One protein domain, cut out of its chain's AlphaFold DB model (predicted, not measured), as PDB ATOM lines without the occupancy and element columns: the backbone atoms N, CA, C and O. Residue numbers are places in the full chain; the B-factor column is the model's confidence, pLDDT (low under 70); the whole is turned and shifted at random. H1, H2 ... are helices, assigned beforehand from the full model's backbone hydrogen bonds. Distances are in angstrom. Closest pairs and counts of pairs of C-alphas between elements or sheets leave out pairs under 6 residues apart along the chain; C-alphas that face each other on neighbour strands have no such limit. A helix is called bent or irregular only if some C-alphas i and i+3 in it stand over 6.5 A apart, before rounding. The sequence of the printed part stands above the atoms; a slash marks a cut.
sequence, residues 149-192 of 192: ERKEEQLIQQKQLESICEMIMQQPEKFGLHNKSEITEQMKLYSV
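This is residues 149 to 192 of the 192 residues of an uncharacterized protein of Onchocerca volvulus (UniProt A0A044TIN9). One long straight helix, H1, makes the length of the model, and at its end the chain turns through the short H2 and folds back as a shorter helix, H3, which slants away from H1 like the short arm of an open V. The first part of H1, residues 149 to 160, sticks out free beyond the body. The printed part has 44 residues with three named helices in the order H1, H2, H3 and no named strand; its class is all helix. The whole is loose, with a radius of gyration of the C-alphas of 11.7 A, and elongated, spanning 37 by 20 by 13 A.

H1, residues 149 to 170, is the longest helix, and its residues 149 to 160 stand free. H3, residues 180 to 190, only just touches H1, with 3 pairs of C-alphas within 8 A. H1 touches H3 with residues 165 to 169 alone; the closest C-alphas of the two helices are those of Cys 165 and Ile 183, 7.1 A apart. H1 and H3 run opposite ways at a steep tilt of 46 degrees, and their centres are 13.3 A apart. H2, residues 172 to 175, is close to H1 but not clearly touching it: the closest C-alphas, those of Ile 168 and Phe 175, are 6.6 A apart. H2 and H3 are apart. In H1 every O i to N i+4 pair is within hydrogen-bond range, in H3 6 of 7 are, and H2 is too short for such a pair.

H1 begins at C-alpha 149, at (-52.486, -47.615, -25.446), and ends at C-alpha 170, at (-21.498, -41.333, -23.821), 31.7 A from first to last C-alpha. H3 measures 15.8 A from C-alpha 180 at (-27.919, -34.096, -29.694) to C-alpha 190 at (-36.881, -42.158, -39.872). H2 has four residues, Pro 172 to Phe 175, and measures 5.5 A. None of the helices is bent or irregular.

The two C-alphas farthest apart are those of Glu 149 and Glu 173, at 37.4 A, while those of the first and last printed residues, Glu 149 and Val 192, are 19.9 A apart. Without residues 149 to 160 the body has 32 residues and spans 28 by 16 by 13 A. The printed part has no cut, and it ends at residue 192, the chain's last residue. The links H1 to H2, of 1 residue, and H2 to H3, of 4 residues, are both tight. The mean pLDDT of the printed part is 75.3; 14 residues are under 70, namely 172, 175 to 180, 184, 186 to 187 and 189 to 192.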
ATOM      1  N   GLU A 149     -53.602 -46.682 -25.227       84.75
ATOM      2  CA  GLU A 149     -52.486 -47.615 -25.446       84.75
ATOM      3  C   GLU A 149     -51.454 -47.016 -26.408       84.75
ATOM      4  O   GLU A 149     -50.252 -47.152 -26.195       84.75
ATOM      5  N   ARG A 150     -51.908 -46.277 -27.429       85.24
ATOM      6  CA  ARG A 150     -51.018 -45.578 -28.361       85.24
ATOM      7  C   ARG A 150     -50.197 -44.496 -27.662       85.24
ATOM      8  O   ARG A 150     -49.011 -44.369 -27.946       85.24
ATOM      9  N   LYS A 151     -50.798 -43.739 -26.740       86.05
ATOM     10  CA  LYS A 151     -50.085 -42.724 -25.946       86.05
ATOM     11  C   LYS A 151     -49.093 -43.349 -24.965       86.05
ATOM     12  O   LYS A 151     -47.987 -42.832 -24.823       86.05
ATOM     13  N   GLU A 152     -49.467 -44.450 -24.308       85.75
ATOM     14  CA  GLU A 152     -48.565 -45.215 -23.435       85.75
ATOM     15  C   GLU A 152     -47.343 -45.701 -24.225       85.75
ATOM     16  O   GLU A 152     -46.204 -45.469 -23.820       85.75
ATOM     17  N   GLU A 153     -47.575 -46.286 -25.399       83.12
ATOM     18  CA  GLU A 153     -46.517 -46.783 -26.274       83.12
ATOM     19  C   GLU A 153     -45.615 -45.658 -26.796       83.12
ATOM     20  O   GLU A 153     -44.395 -45.787 -26.750       83.12
ATOM     21  N   GLN A 154     -46.180 -44.520 -27.217       84.31
ATOM     22  CA  GLN A 154     -45.395 -43.347 -27.627       84.31
ATOM     23  C   GLN A 154     -44.468 -42.858 -26.510       84.31
ATOM     24  O   GLN A 154     -43.314 -42.516 -26.766       84.31
ATOM     25  N   LEU A 155     -44.946 -42.859 -25.265       88.02
ATOM     26  CA  LEU A 155     -44.145 -42.471 -24.108       88.02
ATOM     27  C   LEU A 155     -43.028 -43.487 -23.825       88.02
ATOM     28  O   LEU A 155     -41.911 -43.093 -23.484       88.02
ATOM     29  N   ILE A 156     -43.297 -44.785 -23.977       86.67
ATOM     30  CA  ILE A 156     -42.280 -45.837 -23.834       86.67
ATOM     31  C   ILE A 156     -41.222 -45.713 -24.931       86.67
ATOM     32  O   ILE A 156     -40.029 -45.714 -24.623       86.67
ATOM     33  N   GLN A 157     -41.640 -45.533 -26.182       83.57
ATOM     34  CA  GLN A 157     -40.735 -45.327 -27.311       83.57
ATOM     35  C   GLN A 157     -39.877 -44.084 -27.105       83.57
ATOM     36  O   GLN A 157     -38.665 -44.150 -27.288       83.57
ATOM     37  N   GLN A 158     -40.461 -42.978 -26.637       84.44
ATOM     38  CA  GLN A 158     -39.709 -41.767 -26.313       84.44
ATOM     39  C   GLN A 158     -38.650 -42.019 -25.231       84.44
ATOM     40  O   GLN A 158     -37.526 -41.547 -25.367       84.44
ATOM     41  N   LYS A 159     -38.966 -42.796 -24.189       87.89
ATOM     42  CA  LYS A 159     -37.995 -43.164 -23.144       87.89
ATOM     43  C   LYS A 159     -36.871 -44.054 -23.669       87.89
ATOM     44  O   LYS A 159     -35.709 -43.829 -23.347       87.89
ATOM     45  N   GLN A 160     -37.200 -45.068 -24.471       82.39
ATOM     46  CA  GLN A 160     -36.200 -45.939 -25.099       82.39
ATOM     47  C   GLN A 160     -35.270 -45.133 -26.004       82.39
ATOM     48  O   GLN A 160     -34.055 -45.304 -25.980       82.39
ATOM     49  N   LEU A 161     -35.851 -44.214 -26.762       80.25
ATOM     50  CA  LEU A 161     -35.152 -43.314 -27.658       80.25
ATOM     51  C   LEU A 161     -34.236 -42.346 -26.909       80.25
ATOM     52  O   LEU A 161     -33.091 -42.158 -27.311       80.25
ATOM     53  N   GLU A 162     -34.706 -41.769 -25.804       84.24
ATOM     54  CA  GLU A 162     -33.893 -40.927 -24.925       84.24
ATOM     55  C   GLU A 162     -32.710 -41.709 -24.344       84.24
ATOM     56  O   GLU A 162     -31.580 -41.227 -24.390       84.24
ATOM     57  N   SER A 163     -32.936 -42.953 -23.913       85.94
ATOM     58  CA  SER A 163     -31.873 -43.843 -23.435       85.94
ATOM     59  C   SER A 163     -30.843 -44.176 -24.525       85.94
ATOM     60  O   SER A 163     -29.641 -44.169 -24.257       85.94
ATOM     61  N   ILE A 164     -31.280 -44.407 -25.769       80.89
ATOM     62  CA  ILE A 164     -30.375 -44.602 -26.915       80.89
ATOM     63  C   ILE A 164     -29.562 -43.329 -27.174       80.89
ATOM     64  O   ILE A 164     -28.347 -43.411 -27.353       80.89
ATOM     65  N   CYS A 165     -30.197 -42.154 -27.153       78.95
ATOM     66  CA  CYS A 165     -29.505 -40.876 -27.324       78.95
ATOM     67  C   CYS A 165     -28.431 -40.666 -26.251       78.95
ATOM     68  O   CYS A 165     -27.314 -40.273 -26.575       78.95
ATOM     69  N   GLU A 166     -28.754 -40.947 -24.989       84.72
ATOM     70  CA  GLU A 166     -27.815 -40.829 -23.874       84.72
ATOM     71  C   GLU A 166     -26.617 -41.772 -24.050       84.72
ATOM     72  O   GLU A 166     -25.468 -41.352 -23.925       84.72
ATOM     73  N   MET A 167     -26.868 -43.026 -24.432       81.67
ATOM     74  CA  MET A 167     -25.816 -44.012 -24.688       81.67
ATOM     75  C   MET A 167     -24.899 -43.606 -25.850       81.67
ATOM     76  O   MET A 167     -23.681 -43.762 -25.757       81.67
ATOM     77  N   ILE A 168     -25.466 -43.063 -26.933       78.35
ATOM     78  CA  ILE A 168     -24.696 -42.554 -28.078       78.35
ATOM     79  C   ILE A 168     -23.813 -41.380 -27.642       78.35
ATOM     80  O   ILE A 168     -22.634 -41.344 -27.986       78.35
ATOM     81  N   MET A 169     -24.347 -40.458 -26.834       74.99
ATOM     82  CA  MET A 169     -23.591 -39.308 -26.321       74.99
ATOM     83  C   MET A 169     -22.455 -39.694 -25.378       74.99
ATOM     84  O   MET A 169     -21.456 -38.983 -25.315       74.99
ATOM     85  N   GLN A 170     -22.580 -40.805 -24.654       79.31
ATOM     86  CA  GLN A 170     -21.498 -41.333 -23.821       79.31
ATOM     87  C   GLN A 170     -20.361 -41.951 -24.652       79.31
ATOM     88  O   GLN A 170     -19.251 -42.105 -24.145       79.31
ATOM     89  N   GLN A 171     -20.613 -42.319 -25.913       74.16
ATOM     90  CA  GLN A 171     -19.641 -42.971 -26.800       74.16
ATOM     91  C   GLN A 171     -19.508 -42.235 -28.148       74.16
ATOM     92  O   GLN A 171     -19.679 -42.863 -29.201       74.16
ATOM     93  N   PRO A 172     -19.160 -40.931 -28.154       68.82
ATOM     94  CA  PRO A 172     -19.110 -40.141 -29.385       68.82
ATOM     95  C   PRO A 172     -18.091 -40.707 -30.385       68.82
ATOM     96  O   PRO A 172     -18.348 -40.717 -31.585       68.82
ATOM     97  N   GLU A 173     -16.982 -41.279 -29.901       71.56
ATOM     98  CA  GLU A 173     -15.952 -41.904 -30.742       71.56
ATOM     99  C   GLU A 173     -16.461 -43.114 -31.539       71.56
ATOM    100  O   GLU A 173     -15.985 -43.362 -32.644       71.56
ATOM    101  N   LYS A 174     -17.432 -43.874 -31.010       72.06
ATOM    102  CA  LYS A 174     -17.944 -45.074 -31.693       72.06
ATOM    103  C   LYS A 174     -18.984 -44.760 -32.754       72.06
ATOM    104  O   LYS A 174     -19.062 -45.472 -33.750       72.06
ATOM    105  N   PHE A 175     -19.806 -43.743 -32.514       69.00
ATOM    106  CA  PHE A 175     -20.924 -43.407 -33.393       69.00
ATOM    107  C   PHE A 175     -20.619 -42.232 -34.325       69.00
ATOM    108  O   PHE A 175     -21.347 -42.027 -35.289       69.00
ATOM    109  N   GLY A 176     -19.562 -41.458 -34.062       66.72
ATOM    110  CA  GLY A 176     -19.196 -40.275 -34.846       66.72
ATOM    111  C   GLY A 176     -20.155 -39.088 -34.683       66.72
ATOM    112  O   GLY A 176     -19.929 -38.040 -35.283       66.72
ATOM    113  N   LEU A 177     -21.200 -39.221 -33.860       65.13
ATOM    114  CA  LEU A 177     -22.211 -38.191 -33.623       65.13
ATOM    115  C   LEU A 177     -21.804 -37.353 -32.413       65.13
ATOM    116  O   LEU A 177     -21.712 -37.863 -31.298       65.13
ATOM    117  N   HIS A 178     -21.556 -36.062 -32.634       61.40
ATOM    118  CA  HIS A 178     -21.027 -35.172 -31.594       61.40
ATOM    119  C   HIS A 178     -22.121 -34.357 -30.892       61.40
ATOM    120  O   HIS A 178     -21.894 -33.856 -29.795       61.40
ATOM    121  N   ASN A 179     -23.315 -34.241 -31.487       64.64
ATOM    122  CA  ASN A 179     -24.369 -33.353 -30.997       64.64
ATOM    123  C   ASN A 179     -25.746 -34.029 -30.922       64.64
ATOM    124  O   ASN A 179     -26.167 -34.754 -31.824       64.64
ATOM    125  N   LYS A 180     -26.513 -33.685 -29.878       66.59
ATOM    126  CA  LYS A 180     -27.919 -34.096 -29.694       66.59
ATOM    127  C   LYS A 180     -28.817 -33.728 -30.874       66.59
ATOM    128  O   LYS A 180     -29.726 -34.486 -31.208       66.59
ATOM    129  N   SER A 181     -28.586 -32.563 -31.480       70.24
ATOM    130  CA  SER A 181     -29.375 -32.076 -32.615       70.24
ATOM    131  C   SER A 181     -29.254 -32.998 -33.825       70.24
ATOM    132  O   SER A 181     -30.271 -33.317 -34.423       70.24
ATOM    133  N   GLU A 182     -28.052 -33.488 -34.125       72.90
ATOM    134  CA  GLU A 182     -27.796 -34.373 -35.264       72.90
ATOM    135  C   GLU A 182     -28.479 -35.732 -35.084       72.90
ATOM    136  O   GLU A 182     -29.152 -36.209 -35.995       72.90
ATOM    137  N   ILE A 183     -28.407 -36.306 -33.877       70.09
ATOM    138  CA  ILE A 183     -29.142 -37.531 -33.531       70.09
ATOM    139  C   ILE A 183     -30.651 -37.299 -33.717       70.09
ATOM    140  O   ILE A 183     -31.338 -38.099 -34.346       70.09
ATOM    141  N   THR A 184     -31.160 -36.159 -33.240       69.75
ATOM    142  CA  THR A 184     -32.583 -35.802 -33.358       69.75
ATOM    143  C   THR A 184     -33.013 -35.584 -34.816       69.75
ATOM    144  O   THR A 184     -34.125 -35.950 -35.191       69.75
ATOM    145  N   GLU A 185     -32.165 -34.994 -35.657       72.76
ATOM    146  CA  GLU A 185     -32.433 -34.790 -37.085       72.76
ATOM    147  C   GLU A 185     -32.400 -36.099 -37.871       72.76
ATOM    148  O   GLU A 185     -33.335 -36.373 -38.624       72.76
ATOM    149  N   GLN A 186     -31.391 -36.945 -37.640       68.65
ATOM    150  CA  GLN A 186     -31.351 -38.292 -38.211       68.65
ATOM    151  C   GLN A 186     -32.590 -39.091 -37.795       68.65
ATOM    152  O   GLN A 186     -33.163 -39.806 -38.608       68.65
ATOM    153  N   MET A 187     -33.075 -38.906 -36.567       67.05
ATOM    154  CA  MET A 187     -34.316 -39.523 -36.100       67.05
ATOM    155  C   MET A 187     -35.569 -38.993 -36.805       67.05
ATOM    156  O   MET A 187     -36.429 -39.794 -37.166       67.05
ATOM    157  N   LYS A 188     -35.678 -37.679 -37.050       72.50
ATOM    158  CA  LYS A 188     -36.796 -37.102 -37.826       72.50
ATOM    159  C   LYS A 188     -36.865 -37.660 -39.247       72.50
ATOM    160  O   LYS A 188     -37.947 -37.723 -39.819       72.50
ATOM    161  N   LEU A 189     -35.735 -38.078 -39.816       67.12
ATOM    162  CA  LEU A 189     -35.708 -38.701 -41.139       67.12
ATOM    163  C   LEU A 189     -36.345 -40.102 -41.143       67.12
ATOM    164  O   LEU A 189     -36.873 -40.527 -42.167       67.12
ATOM    165  N   TYR A 190     -36.318 -40.810 -40.007       60.25
ATOM    166  CA  TYR A 190     -36.881 -42.158 -39.872       60.25
ATOM    167  C   TYR A 190     -38.331 -42.191 -39.379       60.25
ATOM    168  O   TYR A 190     -38.957 -43.249 -39.450       60.25
ATOM    169  N   SER A 191     -38.883 -41.075 -38.893       58.36
ATOM    170  CA  SER A 191     -40.316 -40.975 -38.603       58.36
ATOM    171  C   SER A 191     -41.099 -40.849 -39.912       58.36
ATOM    172  O   SER A 191     -41.395 -39.739 -40.356       58.36
ATOM    173  N   VAL A 192     -41.377 -41.988 -40.548       50.19
ATOM    174  CA  VAL A 192     -42.326 -42.131 -41.665       50.19
ATOM    175  C   VAL A 192     -43.625 -42.726 -41.148       50.19
ATOM    176  O   VAL A 192     -43.544 -43.723 -40.394       50.19
TER     177      VAL A 192